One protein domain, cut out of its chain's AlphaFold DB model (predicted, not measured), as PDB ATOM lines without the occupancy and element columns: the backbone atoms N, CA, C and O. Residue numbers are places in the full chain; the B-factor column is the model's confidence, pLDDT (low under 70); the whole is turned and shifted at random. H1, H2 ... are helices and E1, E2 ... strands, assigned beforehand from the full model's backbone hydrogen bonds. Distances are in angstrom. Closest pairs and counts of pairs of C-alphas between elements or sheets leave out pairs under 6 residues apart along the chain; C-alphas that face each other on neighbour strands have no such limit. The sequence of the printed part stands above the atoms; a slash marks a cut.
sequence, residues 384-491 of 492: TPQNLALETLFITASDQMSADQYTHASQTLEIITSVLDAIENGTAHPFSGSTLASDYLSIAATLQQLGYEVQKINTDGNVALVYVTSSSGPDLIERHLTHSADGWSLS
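This is residues 384 to 491 of the 492 residues of an uncharacterized protein of Chloroflexi bacterium RBG_19FT_COMBO_50_10 (UniProt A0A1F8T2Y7). A curled sheet of four strands wraps round one helix, H3, and a helical hairpin of two long helices, H1 and H2, packs beside this half. H1 is the inner arm of the hairpin, packing on H3 and the edge strand E1, while H2 lies on the far side of H1, away from the sheet. The 108 printed residues have three named helices followed by four named strands, H1 H2 H3 E1 E2 E3 E4; the sheet has the order E1 E2 E3 E4, is antiparallel throughout, and the class is mixed, helices and strands. The whole is compact and rounded, with a radius of gyration of the C-alphas of 13.7 A and spans of 35 by 35 by 28 A.

H1, residues 385 to 402, and H2, residues 406 to 424, form a helical hairpin and touch at a shallow tilt of 22 degrees, opposite ways; their closest C-alphas, of Ala 397 and Ala 409, are 4.6 A apart. H3, residues 435 to 449, touches residues 385 to 393 of H1 at a steep tilt of 53 degrees, with the closest C-alphas, of Ala 389 and Tyr 440, 5.0 A apart. H2 and H3 only just touch, with 3 pairs of C-alphas within 8 A, the closest being those of Ile 415 and Ala 437 at 7.0 A. In these helices every O i to N i+4 pair is within hydrogen-bond range. E1, residues 452 to 460, E2, residues 463 to 470, E3, residues 473 to 484, and E4, residues 487 to 490, make a meander, each strand the antiparallel neighbour of the one before. Within hydrogen-bond range are N 455 and O 467 at 2.8 A between E1 and E2, N 466 and O 479 at 2.8 A between E2 and E3, and N 482 and O 489 at 2.9 A between E3 and E4. E1 bends by 78 degrees at residue 455, E2 by 52 degrees at 467 and E3 by 65 degrees at 476. The strongly twisted sheet curls round H3, which is on one face of it, two layers; the closest C-alphas of H3 and E4, of Ile 443 and Trp 488, are 6.0 A apart. H1 is on the sheet, and the closest C-alphas of H1 and E1, of Thr 392 and Lys 456, are 5.5 A apart; H2 is not on the sheet.

H1 is 25.6 A from first to last C-alpha and begins at C-alpha 385, (140.110, 81.353, 102.263). H2 is 26.5 A long and H3 20.9 A. E1 is 20.8 A, E2 21.1 A, and E3, the longest strand, 30.0 A. E4, 10.3 A, ends at C-alpha 490, (131.891, 93.644, 94.864).

The two C-alphas farthest apart, of Thr 407 and Ser 472, are 39.1 A apart. The printed part has no cut and no long link. Its mean pLDDT is 96.1, and no printed residue is under 70.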
ATOM      1  N   THR A 384     139.674  79.385 106.721       96.12
ATOM      2  CA  THR A 384     140.637  80.115 105.885       96.12
ATOM      3  C   THR A 384     140.080  80.260 104.463       96.12
ATOM      4  O   THR A 384     139.256  79.435 104.057       96.12
ATOM      5  N   PRO A 385     140.530  81.243 103.659       97.94
ATOM      6  CA  PRO A 385     140.110  81.353 102.263       97.94
ATOM      7  C   PRO A 385     140.303  80.054 101.472       97.94
ATOM      8  O   PRO A 385     139.495  79.745 100.602       97.94
ATOM      9  N   GLN A 386     141.336  79.272 101.800       98.00
ATOM     10  CA  GLN A 386     141.594  77.968 101.195       98.00
ATOM     11  C   GLN A 386     140.486  76.953 101.510       98.00
ATOM     12  O   GLN A 386     140.017  76.281 100.595       98.00
ATOM     13  N   ASN A 387     140.049  76.863 102.773       98.25
ATOM     14  CA  ASN A 387     138.932  75.998 103.170       98.25
ATOM     15  C   ASN A 387     137.650  76.413 102.445       98.25
ATOM     16  O   ASN A 387     137.019  75.596 101.784       98.25
ATOM     17  N   LEU A 388     137.318  77.708 102.493       98.00
ATOM     18  CA  LEU A 388     136.108  78.252 101.873       98.00
ATOM     19  C   LEU A 388     136.074  77.999 100.357       98.00
ATOM     20  O   LEU A 388     135.031  77.637  99.811       98.00
ATOM     21  N   ALA A 389     137.209  78.158  99.673       98.56
ATOM     22  CA  ALA A 389     137.322  77.896  98.242       98.56
ATOM     23  C   ALA A 389     137.135  76.409  97.900       98.56
ATOM     24  O   ALA A 389     136.386  76.090  96.982       98.56
ATOM     25  N   LEU A 390     137.773  75.494  98.640       98.75
ATOM     26  CA  LEU A 390     137.626  74.050  98.411       98.75
ATOM     27  C   LEU A 390     136.201  73.570  98.701       98.75
ATOM     28  O   LEU A 390     135.610  72.883  97.873       98.75
ATOM     29  N   GLU A 391     135.620  73.975  99.829       98.50
ATOM     30  CA  GLU A 391     134.256  73.594 100.218       98.50
ATOM     31  C   GLU A 391     133.209  74.087  99.208       98.50
ATOM     32  O   GLU A 391     132.268  73.368  98.881       98.50
ATOM     33  N   THR A 392     133.392  75.280  98.631       98.38
ATOM     34  CA  THR A 392     132.497  75.777  97.571       98.38
ATOM     35  C   THR A 392     132.742  75.142  96.201       98.38
ATOM     36  O   THR A 392     131.793  75.013  95.421       98.38
ATOM     37  N   LEU A 393     133.958  74.668  95.909       98.62
ATOM     38  CA  LEU A 393     134.212  73.814  94.743       98.62
ATOM     39  C   LEU A 393     133.520  72.449  94.883       98.62
ATOM     40  O   LEU A 393     132.956  71.972  93.903       98.62
ATOM     41  N   PHE A 394     133.489  71.846  96.079       98.69
ATOM     42  CA  PHE A 394     132.708  70.622  96.320       98.69
ATOM     43  C   PHE A 394     131.217  70.848  96.053       98.69
ATOM     44  O   PHE A 394     130.597  70.069  95.333       98.69
ATOM     45  N   ILE A 395     130.649  71.955  96.545       98.25
ATOM     46  CA  ILE A 395     129.252  72.314  96.248       98.25
ATOM     47  C   ILE A 395     129.030  72.433  94.733       98.25
ATOM     48  O   ILE A 395     128.052  71.904  94.215       98.25
ATOM     49  N   THR A 396     129.967  73.049  94.008       98.31
ATOM     50  CA  THR A 396     129.898  73.176  92.542       98.31
ATOM     51  C   THR A 396     129.937  71.819  91.838       98.31
ATOM     52  O   THR A 396     129.149  71.583  90.924       98.31
ATOM     53  N   ALA A 397     130.824  70.913  92.264       98.44
ATOM     54  CA  ALA A 397     130.898  69.560  91.719       98.44
ATOM     55  C   ALA A 397     129.584  68.796  91.944       98.44
ATOM     56  O   ALA A 397     129.084  68.154  91.022       98.44
ATOM     57  N   SER A 398     128.986  68.915  93.132       97.38
ATOM     58  CA  SER A 398     127.709  68.262  93.429       97.38
ATOM     59  C   SER A 398     126.529  68.865  92.659       97.38
ATOM     60  O   SER A 398     125.694  68.125  92.136       97.38
ATOM     61  N   ASP A 399     126.479  70.192  92.501       96.94
ATOM     62  CA  ASP A 399     125.476  70.852  91.656       96.94
ATOM     63  C   ASP A 399     125.569  70.349  90.201       96.94
ATOM     64  O   ASP A 399     124.550  70.087  89.560       96.94
ATOM     65  N   GLN A 400     126.789  70.159  89.686       97.69
ATOM     66  CA  GLN A 400     127.028  69.589  88.355       97.69
ATOM     67  C   GLN A 400     126.578  68.125  88.270       97.69
ATOM     68  O   GLN A 400     125.943  67.758  87.283       97.69
ATOM     69  N   MET A 401     126.853  67.302  89.288       96.94
ATOM     70  CA  MET A 401     126.370  65.913  89.355       96.94
ATOM     71  C   MET A 401     124.843  65.845  89.391       96.94
ATOM     72  O   MET A 401     124.253  65.041  88.682       96.94
ATOM     73  N   SER A 402     124.201  66.715  90.171       94.88
ATOM     74  CA  SER A 402     122.738  66.782  90.297       94.88
ATOM     75  C   SER A 402     122.043  67.271  89.022       94.88
ATOM     76  O   SER A 402     120.844  67.069  88.853       94.88
ATOM     77  N   ALA A 403     122.783  67.940  88.135       96.19
ATOM     78  CA  ALA A 403     122.323  68.399  86.829       96.19
ATOM     79  C   ALA A 403     122.750  67.469  85.674       96.19
ATOM     80  O   ALA A 403     122.709  67.893  84.517       96.19
ATOM     81  N   ASP A 404     123.216  66.251  85.981       95.75
ATOM     82  CA  ASP A 404     123.738  65.251  85.037       95.75
ATOM     83  C   ASP A 404     124.906  65.761  84.164       95.75
ATOM     84  O   ASP A 404     125.188  65.262  83.072       95.75
ATOM     85  N   GLN A 405     125.640  66.773  84.639       97.75
ATOM     86  CA  GLN A 405     126.818  67.337  83.972       97.75
ATOM     87  C   GLN A 405     128.095  66.608  84.405       97.75
ATOM     88  O   GLN A 405     129.070  67.230  84.834       97.75
ATOM     89  N   TYR A 406     128.111  65.280  84.278       97.75
ATOM     90  CA  TYR A 406     129.178  64.422  84.810       97.75
ATOM     91  C   TYR A 406     130.584  64.782  84.309       97.75
ATOM     92  O   TYR A 406     131.547  64.735  85.072       97.75
ATOM     93  N   THR A 407     130.722  65.235  83.057       98.19
ATOM     94  CA  THR A 407     132.017  65.718  82.542       98.19
ATOM     95  C   THR A 407     132.521  66.948  83.304       98.19
ATOM     96  O   THR A 407     133.705  67.013  83.632       98.19
ATOM     97  N   HIS A 408     131.647  67.910  83.610       98.19
ATOM     98  CA  HIS A 408     132.031  69.092  84.383       98.19
ATOM     99  C   HIS A 408     132.315  68.730  85.844       98.19
ATOM    100  O   HIS A 408     133.317  69.184  86.389       98.19
ATOM    101  N   ALA A 409     131.497  67.857  86.444       98.50
ATOM    102  CA  ALA A 409     131.722  67.364  87.801       98.50
ATOM    103  C   ALA A 409     133.094  66.686  87.946       98.50
ATOM    104  O   ALA A 409     133.847  67.017  88.861       98.50
ATOM    105  N   SER A 410     133.456  65.807  87.002       98.62
ATOM    106  CA  SER A 410     134.775  65.159  86.956       98.62
ATOM    107  C   SER A 410     135.906  66.188  86.905       98.62
ATOM    108  O   SER A 410     136.844  66.112  87.691       98.62
ATOM    109  N   GLN A 411     135.798  67.194  86.031       98.56
ATOM    110  CA  GLN A 411     136.802  68.259  85.914       98.56
ATOM    111  C   GLN A 411     136.926  69.082  87.204       98.56
ATOM    112  O   GLN A 411     138.035  69.415  87.623       98.56
ATOM    113  N   THR A 412     135.809  69.396  87.864       98.69
ATOM    114  CA  THR A 412     135.822  70.112  89.145       98.69
ATOM    115  C   THR A 412     136.491  69.274  90.241       98.69
ATOM    116  O   THR A 412     137.332  69.797  90.973       98.69
ATOM    117  N   LEU A 413     136.204  67.970  90.328       98.81
ATOM    118  CA  LEU A 413     136.857  67.057  91.280       98.81
ATOM    119  C   LEU A 413     138.359  66.875  90.997       98.81
ATOM    120  O   LEU A 413     139.159  66.837  91.934       98.81
ATOM    121  N   GLU A 414     138.772  66.831  89.728       98.75
ATOM    122  CA  GLU A 414     140.189  66.821  89.328       98.75
ATOM    123  C   GLU A 414     140.914  68.105  89.758       98.75
ATOM    124  O   GLU A 414     142.054  68.057  90.234       98.75
ATOM    125  N   ILE A 415     140.246  69.260  89.646       98.81
ATOM    126  CA  ILE A 415     140.768  70.542  90.134       98.81
ATOM    127  C   ILE A 415     140.950  70.500  91.655       98.81
ATOM    128  O   ILE A 415     142.024  70.857  92.139       98.81
ATOM    129  N   ILE A 416     139.943  70.039  92.405       98.88
ATOM    130  CA  ILE A 416     140.027  69.897  93.869       98.88
ATOM    131  C   ILE A 416     141.192  68.973  94.242       98.88
ATOM    132  O   ILE A 416     142.033  69.343  95.060       98.88
ATOM    133  N   THR A 417     141.289  67.811  93.596       98.75
ATOM    134  CA  THR A 417     142.367  66.836  93.819       98.75
ATOM    135  C   THR A 417     143.741  67.452  93.568       98.75
ATOM    136  O   THR A 417     144.624  67.324  94.410       98.75
ATOM    137  N   SER A 418     143.903  68.203  92.476       98.62
ATOM    138  CA  SER A 418     145.163  68.882  92.144       98.62
ATOM    139  C   SER A 418     145.559  69.932  93.191       98.62
ATOM    140  O   SER A 418     146.741  70.095  93.498       98.62
ATOM    141  N   VAL A 419     144.583  70.647  93.764       98.81
ATOM    142  CA  VAL A 419     144.832  71.594  94.862       98.81
ATOM    143  C   VAL A 419     145.254  70.850  96.130       98.81
ATOM    144  O   VAL A 419     146.223  71.259  96.771       98.81
ATOM    145  N   LEU A 420     144.576  69.752  96.482       98.69
ATOM    146  CA  LEU A 420     144.935  68.924  97.640       98.69
ATOM    147  C   LEU A 420     146.331  68.300  97.482       98.69
ATOM    148  O   LEU A 420     147.123  68.368  98.422       98.69
ATOM    149  N   ASP A 421     146.679  67.801  96.291       98.56
ATOM    150  CA  ASP A 421     148.029  67.328  95.953       98.56
ATOM    151  C   ASP A 421     149.069  68.429  96.172       98.56
ATOM    152  O   ASP A 421     150.134  68.203  96.749       98.56
ATOM    153  N   ALA A 422     148.783  69.646  95.709       98.31
ATOM    154  CA  ALA A 422     149.701  70.763  95.851       98.31
ATOM    155  C   ALA A 422     149.885  71.173  97.324       98.31
ATOM    156  O   ALA A 422     151.011  71.498  97.711       98.31
ATOM    157  N   ILE A 423     148.824  71.131  98.139       98.06
ATOM    158  CA  ILE A 423     148.870  71.388  99.590       98.06
ATOM    159  C   ILE A 423     149.715  70.330 100.298       98.06
ATOM    160  O   ILE A 423     150.636  70.682 101.033       98.06
ATOM    161  N   GLU A 424     149.443  69.051 100.044       97.12
ATOM    162  CA  GLU A 424     150.162  67.929 100.651       97.12
ATOM    163  C   GLU A 424     151.660  67.952 100.302       97.12
ATOM    164  O   GLU A 424     152.511  67.713 101.157       97.12
ATOM    165  N   ASN A 425     152.001  68.354  99.073       97.38
ATOM    166  CA  ASN A 425     153.385  68.526  98.624       97.38
ATOM    167  C   ASN A 425     154.057  69.830  99.109       97.38
ATOM    168  O   ASN A 425     155.203  70.102  98.742       97.38
ATOM    169  N   GLY A 426     153.373  70.668  99.897       96.81
ATOM    170  CA  GLY A 426     153.926  71.924 100.417       96.81
ATOM    171  C   GLY A 426     154.148  73.005  99.351       96.81
ATOM    172  O   GLY A 426     155.039  73.849  99.485       96.81
ATOM    173  N   THR A 427     153.366  72.988  98.270       97.25
ATOM    174  CA  THR A 427     153.450  73.987  97.196       97.25
ATOM    175  C   THR A 427     153.027  75.360  97.715       97.25
ATOM    176  O   THR A 427     151.970  75.503  98.321       97.25
ATOM    177  N   ALA A 428     153.812  76.403  97.425       95.88
ATOM    178  CA  ALA A 428     153.554  77.755  97.934       95.88
ATOM    179  C   ALA A 428     152.217  78.371  97.460       95.88
ATOM    180  O   ALA A 428     151.608  79.159  98.180       95.88
ATOM    181  N   HIS A 429     151.760  78.021  96.252       97.00
ATOM    182  CA  HIS A 429     150.536  78.553  95.636       97.00
ATOM    183  C   HIS A 429     149.655  77.421  95.079       97.00
ATOM    184  O   HIS A 429     149.562  77.262  93.857       97.00
ATOM    185  N   PRO A 430     148.997  76.633  95.949       97.75
ATOM    186  CA  PRO A 430     148.351  75.383  95.548       97.75
ATOM    187  C   PRO A 430     147.150  75.565  94.606       97.75
ATOM    188  O   PRO A 430     146.827  74.664  93.844       97.75
ATOM    189  N   PHE A 431     146.535  76.752  94.581       98.44
ATOM    190  CA  PHE A 431     145.386  77.064  93.718       98.44
ATOM    191  C   PHE A 431     145.784  77.585  92.326       98.44
ATOM    192  O   PHE A 431     144.934  77.692  91.445       98.44
ATOM    193  N   SER A 432     147.068  77.893  92.093       97.00
ATOM    194  CA  SER A 432     147.517  78.554  90.852       97.00
ATOM    195  C   SER A 432     147.502  77.650  89.610       97.00
ATOM    196  O   SER A 432     147.597  78.148  88.490       97.00
ATOM    197  N   GLY A 433     147.347  76.333  89.793       94.31
ATOM    198  CA  GLY A 433     147.269  75.353  88.704       94.31
ATOM    199  C   GLY A 433     145.962  75.378  87.905       94.31
ATOM    200  O   GLY A 433     145.911  74.808  86.819       94.31
ATOM    201  N   SER A 434     144.916  76.046  88.405       97.25
ATOM    202  CA  SER A 434     143.615  76.170  87.741       97.25
ATOM    203  C   SER A 434     143.079  77.592  87.884       97.25
ATOM    204  O   SER A 434     143.064  78.148  88.985       97.25
ATOM    205  N   THR A 435     142.604  78.178  86.779       95.56
ATOM    206  CA  THR A 435     141.937  79.490  86.798       95.56
ATOM    207  C   THR A 435     140.709  79.458  87.702       95.56
ATOM    208  O   THR A 435     140.572  80.331  88.548       95.56
ATOM    209  N   LEU A 436     139.895  78.400  87.616       97.06
ATOM    210  CA  LEU A 436     138.709  78.237  88.459       97.06
ATOM    211  C   LEU A 436     139.075  78.197  89.950       97.06
ATOM    212  O   LEU A 436     138.492  78.917  90.752       97.06
ATOM    213  N   ALA A 437     140.081  77.401  90.326       98.19
ATOM    214  CA  ALA A 437     140.528  77.323  91.718       98.19
ATOM    215  C   ALA A 437     141.077  78.670  92.217       98.19
ATOM    216  O   ALA A 437     140.782  79.093  93.336       98.19
ATOM    217  N   SER A 438     141.852  79.362  91.378       97.56
ATOM    218  CA  SER A 438     142.375  80.696  91.683       97.56
ATOM    219  C   SER A 438     141.259  81.726  91.876       97.56
ATOM    220  O   SER A 438     141.335  82.527  92.807       97.56
ATOM    221  N   ASP A 439     140.207  81.676  91.054       97.62
ATOM    222  CA  ASP A 439     139.042  82.553  91.179       97.62
ATOM    223  C   ASP A 439     138.294  82.303  92.489       97.62
ATOM    224  O   ASP A 439     138.020  83.251  93.224       97.62
ATOM    225  N   TYR A 440     138.043  81.041  92.847       98.56
ATOM    226  CA  TYR A 440     137.361  80.691  94.099       98.56
ATOM    227  C   TYR A 440     138.159  81.156  95.321       98.56
ATOM    228  O   TYR A 440     137.592  81.755  96.239       98.56
ATOM    229  N   LEU A 441     139.484  80.964  95.311       98.56
ATOM    230  CA  LEU A 441     140.363  81.474  96.365       98.56
ATOM    231  C   LEU A 441     140.330  83.005  96.443       98.56
ATOM    232  O   LEU A 441     140.240  83.562  97.538       98.56
ATOM    233  N   SER A 442     140.397  83.690  95.298       97.81
ATOM    234  CA  SER A 442     140.371  85.152  95.254       97.81
ATOM    235  C   SER A 442     139.034  85.708  95.743       97.81
ATOM    236  O   SER A 442     139.035  86.673  96.501       97.81
ATOM    237  N   ILE A 443     137.910  85.108  95.347       98.44
ATOM    238  CA  ILE A 443     136.567  85.500  95.797       98.44
ATOM    239  C   ILE A 443     136.451  85.314  97.313       98.44
ATOM    240  O   ILE A 443     136.048  86.247  98.012       98.44
ATOM    241  N   ALA A 444     136.853  84.147  97.830       98.19
ATOM    242  CA  ALA A 444     136.827  83.858  99.261       98.19
ATOM    243  C   ALA A 444     137.686  84.846 100.064       98.19
ATOM    244  O   ALA A 444     137.225  85.390 101.067       98.19
ATOM    245  N   ALA A 445     138.903  85.138  99.596       97.88
ATOM    246  CA  ALA A 445     139.796  86.093 100.245       97.88
ATOM    247  C   ALA A 445     139.232  87.524 100.228       97.88
ATOM    248  O   ALA A 445     139.233  88.189 101.265       97.88
ATOM    249  N   THR A 446     138.717  87.991  99.083       97.38
ATOM    250  CA  THR A 446     138.100  89.322  98.958       97.38
ATOM    251  C   THR A 446     136.916  89.470  99.911       97.38
ATOM    252  O   THR A 446     136.821  90.461 100.633       97.38
ATOM    253  N   LEU A 447     136.011  88.490  99.947       97.25
ATOM    254  CA  LEU A 447     134.821  88.554 100.797       97.25
ATOM    255  C   LEU A 447     135.169  88.472 102.285       97.25
ATOM    256  O   LEU A 447     134.622  89.246 103.072       97.25
ATOM    257  N   GLN A 448     136.141  87.640 102.663       95.50
ATOM    258  CA  GLN A 448     136.603  87.565 104.048       95.50
ATOM    259  C   GLN A 448     137.241  88.874 104.529       95.50
ATOM    260  O   GLN A 448     136.971  89.309 105.649       95.50
ATOM    261  N   GLN A 449     138.011  89.564 103.678       94.88
ATOM    262  CA  GLN A 449     138.547  90.898 103.995       94.88
ATOM    263  C   GLN A 449     137.448  91.945 104.223       94.88
ATOM    264  O   GLN A 449     137.647  92.901 104.972       94.88
ATOM    265  N   LEU A 450     136.284  91.757 103.602       94.56
ATOM    266  CA  LEU A 450     135.106  92.609 103.762       94.56
ATOM    267  C   LEU A 450     134.207  92.187 104.938       94.56
ATOM    268  O   LEU A 450     133.157  92.794 105.145       94.56
ATOM    269  N   GLY A 451     134.609  91.179 105.720       93.31
ATOM    270  CA  GLY A 451     133.864  90.693 106.884       93.31
ATOM    271  C   GLY A 451     132.734  89.712 106.555       93.31
ATOM    272  O   GLY A 451     131.849  89.507 107.389       93.31
ATOM    273  N   TYR A 452     132.755  89.122 105.358       95.12
ATOM    274  CA  TYR A 452     131.810  88.096 104.926       95.12
ATOM    275  C   TYR A 452     132.427  86.700 104.973       95.12
ATOM    276  O   TYR A 452     133.610  86.520 104.696       95.12
ATOM    277  N   GLU A 453     131.607  85.691 105.239       94.19
ATOM    278  CA  GLU A 453     131.988  84.290 105.094       94.19
ATOM    279  C   GLU A 453     131.218  83.665 103.933       94.19
ATOM    280  O   GLU A 453     129.988  83.705 103.889       94.19
ATOM    281  N   VAL A 454     131.947  83.100 102.974       96.94
ATOM    282  CA  VAL A 454     131.363  82.517 101.765       96.94
ATOM    283  C   VAL A 454     130.660  81.206 102.080       96.94
ATOM    284  O   VAL A 454     131.257  80.326 102.688       96.94
ATOM    285  N   GLN A 455     129.425  81.054 101.612       96.62
ATOM    286  CA  GLN A 455     128.639  79.826 101.742       96.62
ATOM    287  C   GLN A 455     128.497  79.076 100.410       96.62
ATOM    288  O   GLN A 455     128.576  77.853 100.383       96.62
ATOM    289  N   LYS A 456     128.345  79.800  99.293       97.31
ATOM    290  CA  LYS A 456     128.261  79.236  97.935       97.31
ATOM    291  C   LYS A 456     128.796  80.232  96.910       97.31
ATOM    292  O   LYS A 456     128.516  81.422  97.034       97.31
ATOM    293  N   ILE A 457     129.517  79.754  95.897       97.81
ATOM    294  CA  ILE A 457     130.017  80.548  94.763       97.81
ATOM    295  C   ILE A 457     129.457  79.941  93.477       97.81
ATOM    296  O   ILE A 457     129.514  78.732  93.307       97.81
ATOM    297  N   ASN A 458     128.967  80.779  92.564       95.50
ATOM    298  CA  ASN A 458     128.728  80.410  91.171       95.50
ATOM    299  C   ASN A 458     129.431  81.426  90.270       95.50
ATOM    300  O   ASN A 458     129.127  82.617  90.329       95.50
ATOM    301  N   THR A 459     130.358  80.969  89.434       94.69
ATOM    302  CA  THR A 459     131.111  81.816  88.497       94.69
ATOM    303  C   THR A 459     130.607  81.631  87.070       94.69
ATOM    304  O   THR A 459     130.477  80.497  86.613       94.69
ATOM    305  N   ASP A 460     130.405  82.732  86.347       92.38
ATOM    306  CA  ASP A 460     130.150  82.748  84.903       92.38
ATOM    307  C   ASP A 460     130.999  83.847  84.244       92.38
ATOM    308  O   ASP A 460     130.738  85.050  84.370       92.38
ATOM    309  N   GLY A 461     132.078  83.429  83.581       91.12
ATOM    310  CA  GLY A 461     133.058  84.334  82.987       91.12
ATOM    311  C   GLY A 461     133.655  85.294  84.020       91.12
ATOM    312  O   GLY A 461     134.337  84.877  84.947       91.12
ATOM    313  N   ASN A 462     133.402  86.595  83.848       94.31
ATOM    314  CA  ASN A 462     133.920  87.652  84.728       94.31
ATOM    315  C   ASN A 462     132.924  88.076  85.822       94.31
ATOM    316  O   ASN A 462     133.078  89.156  86.394       94.31
ATOM    317  N   VAL A 463     131.876  87.291  86.074       96.75
ATOM    318  CA  VAL A 463     130.864  87.578  87.096       96.75
ATOM    319  C   VAL A 463     130.767  86.397  88.054       96.75
ATOM    320  O   VAL A 463     130.879  85.244  87.641       96.75
ATOM    321  N   ALA A 464     130.554  86.685  89.334       97.56
ATOM    322  CA  ALA A 464     130.273  85.675  90.340       97.56
ATOM    323  C   ALA A 464     129.040  86.065  91.153       97.56
ATOM    324  O   ALA A 464     128.960  87.172  91.690       97.56
ATOM    325  N   LEU A 465     128.099  85.129  91.255       97.81
ATOM    326  CA  LEU A 465     126.994  85.173  92.201       97.81
ATOM    327  C   LEU A 465     127.415  84.405  93.450       97.81
ATOM    328  O   LEU A 465     127.736  83.219  93.372       97.81
ATOM    329  N   VAL A 466     127.416  85.074  94.596       98.00
ATOM    330  CA  VAL A 466     127.963  84.524  95.833       98.00
ATOM    331  C   VAL A 466     126.954  84.680  96.954       98.00
ATOM    332  O   VAL A 466     126.374  85.748  97.135       98.00
ATOM    333  N   TYR A 467     126.768  83.620  97.726       98.00
ATOM    334  CA  TYR A 467     125.983  83.651  98.950       98.00
ATOM    335  C   TYR A 467     126.936  83.700 100.132       98.00
ATOM    336  O   TYR A 467     127.879  82.908 100.206       98.00
ATOM    337  N   VAL A 468     126.711  84.646 101.038       97.19
ATOM    338  CA  VAL A 468     127.584  84.901 102.183       97.19
ATOM    339  C   VAL A 468     126.787  85.069 103.467       97.19
ATOM    340  O   VAL A 468     125.651  85.530 103.440       97.19
ATOM    341  N   THR A 469     127.409  84.769 104.598       94.25
ATOM    342  CA  THR A 469     126.975  85.240 105.919       94.25
ATOM    343  C   THR A 469     127.905  86.357 106.392       94.25
ATOM    344  O   THR A 469     128.922  86.655 105.759       94.25
ATOM    345  N   SER A 470     127.550  87.028 107.486       89.25
ATOM    346  CA  SER A 470     128.366  88.097 108.074       89.25
ATOM    347  C   SER A 470     128.592  87.853 109.561       89.25
ATOM    348  O   SER A 470     127.890  87.065 110.193       89.25
ATOM    349  N   SER A 471     129.536  88.579 110.155       79.69
ATOM    350  CA  SER A 471     129.811  88.488 111.594       79.69
ATOM    351  C   SER A 471     128.632  88.887 112.495       79.69
ATOM    352  O   SER A 471     128.656  88.586 113.689       79.69
ATOM    353  N   SER A 472     127.603  89.548 111.949       80.19
ATOM    354  CA  SER A 472     126.433  90.000 112.706       80.19
ATOM    355  C   SER A 472     125.292  88.986 112.785       80.19
ATOM    356  O   SER A 472     124.328  89.249 113.499       80.19
ATOM    357  N   GLY A 473     125.349  87.860 112.067       84.25
ATOM    358  CA  GLY A 473     124.289  86.859 112.161       84.25
ATOM    359  C   GLY A 473     124.279  85.809 111.051       84.25
ATOM    360  O   GLY A 473     125.052  85.899 110.095       84.25
ATOM    361  N   PRO A 474     123.375  84.820 111.171       90.31
ATOM    362  CA  PRO A 474     123.300  83.671 110.276       90.31
ATOM    363  C   PRO A 474     122.531  83.956 108.979       90.31
ATOM    364  O   PRO A 474     122.251  83.025 108.235       90.31
ATOM    365  N   ASP A 475     122.127  85.198 108.711       93.44
ATOM    366  CA  ASP A 475     121.353  85.514 107.512       93.44
ATOM    367  C   ASP A 475     122.193  85.298 106.253       93.44
ATOM    368  O   ASP A 475     123.322  85.789 106.146       93.44
ATOM    369  N   LEU A 476     121.614  84.574 105.293       95.00
ATOM    370  CA  LEU A 476     122.232  84.332 104.000       95.00
ATOM    371  C   LEU A 476     121.982  85.525 103.083       95.00
ATOM    372  O   LEU A 476     120.845  85.941 102.852       95.00
ATOM    373  N   ILE A 477     123.063  86.081 102.559       95.88
ATOM    374  CA  ILE A 477     123.052  87.321 101.806       95.88
ATOM    375  C   ILE A 477     123.621  87.072 100.414       95.88
ATOM    376  O   ILE A 477     124.740  86.589 100.262       95.88
ATOM    377  N   GLU A 478     122.873  87.470  99.392       97.31
ATOM    378  CA  GLU A 478     123.346  87.444  98.012       97.31
ATOM    379  C   GLU A 478     124.283  88.633  97.725       97.31
ATOM    380  O   GLU A 478     124.034  89.784  98.118       97.31
ATOM    381  N   ARG A 479     125.385  88.352  97.029       97.19
ATOM    382  CA  ARG A 479     126.369  89.322  96.552       97.19
ATOM    383  C   ARG A 479     126.760  89.012  95.116       97.19
ATOM    384  O   ARG A 479     126.875  87.858  94.720       97.19
ATOM    385  N   HIS A 480     127.012  90.076  94.366       97.56
ATOM    386  CA  HIS A 480     127.515  90.013  93.000       97.56
ATOM    387  C   HIS A 480     128.939  90.543  92.998       97.56
ATOM    388  O   HIS A 480     129.215  91.582  93.605       97.56
ATOM    389  N   LEU A 481     129.850  89.813  92.364       98.00
ATOM    390  CA  LEU A 481     131.217  90.258  92.148       98.00
ATOM    391  C   LEU A 481     131.517  90.306  90.657       98.00
ATOM    392  O   LEU A 481     131.011  89.507  89.870       98.00
ATOM    393  N   THR A 482     132.407  91.220  90.292       96.81
ATOM    394  CA  THR A 482     132.954  91.346  88.941       96.81
ATOM    395  C   THR A 482     134.464  91.209  88.969       96.81
ATOM    396  O   THR A 482     135.135  91.818  89.809       96.81
ATOM    397  N   HIS A 483     134.991  90.439  88.024       95.44
ATOM    398  CA  HIS A 483     136.416  90.289  87.796       95.44
ATOM    399  C   HIS A 483     136.928  91.408  86.879       95.44
ATOM    400  O   HIS A 483     136.406  91.638  85.785       95.44
ATOM    401  N   SER A 484     137.949  92.122  87.344       92.75
ATOM    402  CA  SER A 484     138.613  93.214  86.627       92.75
ATOM    403  C   SER A 484     140.127  92.984  86.574       92.75
ATOM    404  O   SER A 484     140.623  91.975  87.066       92.75
ATOM    405  N   ALA A 485     140.887  93.928  86.009       87.38
ATOM    406  CA  ALA A 485     142.352  93.853  86.016       87.38
ATOM    407  C   ALA A 485     142.950  93.814  87.439       87.38
ATOM    408  O   ALA A 485     144.037  93.272  87.619       87.38
ATOM    409  N   ASP A 486     142.226  94.349  88.429       85.94
ATOM    410  CA  ASP A 486     142.629  94.383  89.838       85.94
ATOM    411  C   ASP A 486     142.104  93.167  90.637       85.94
ATOM    412  O   ASP A 486     142.272  93.104  91.854       85.94
ATOM    413  N   GLY A 487     141.472  92.194  89.964       91.44
ATOM    414  CA  GLY A 487     140.879  90.997  90.563       91.44
ATOM    415  C   GLY A 487     139.371  91.106  90.809       91.44
ATOM    416  O   GLY A 487     138.677  91.956  90.233       91.44
ATOM    417  N   TRP A 488     138.853  90.199  91.641       96.06
ATOM    418  CA  TRP A 488     137.441  90.131  92.024       96.06
ATOM    419  C   TRP A 488     137.076  91.223  93.032       96.06
ATOM    420  O   TRP A 488     137.731  91.374  94.061       96.06
ATOM    421  N   SER A 489     135.992  91.952  92.762       95.75
ATOM    422  CA  SER A 489     135.470  93.015  93.632       95.75
ATOM    423  C   SER A 489     133.942  93.006  93.666       95.75
ATOM    424  O   SER A 489     133.313  92.557  92.707       95.75
ATOM    425  N   LEU A 490     133.346  93.487  94.765       94.19
ATOM    426  CA  LEU A 490     131.891  93.644  94.864       94.19
ATOM    427  C   LEU A 490     131.386  94.588  93.774       94.19
ATOM    428  O   LEU A 490     131.905  95.694  93.604       94.19
ATOM    429  N   SER A 491     130.352  94.153  93.065       88.12
ATOM    430  CA  SER A 491     129.608  95.021  92.165       88.12
ATOM    431  C   SER A 491     128.828  96.082  92.965       88.12
ATOM    432  O   SER A 491     128.437  95.802  94.103       88.12
TER     433      SER A 491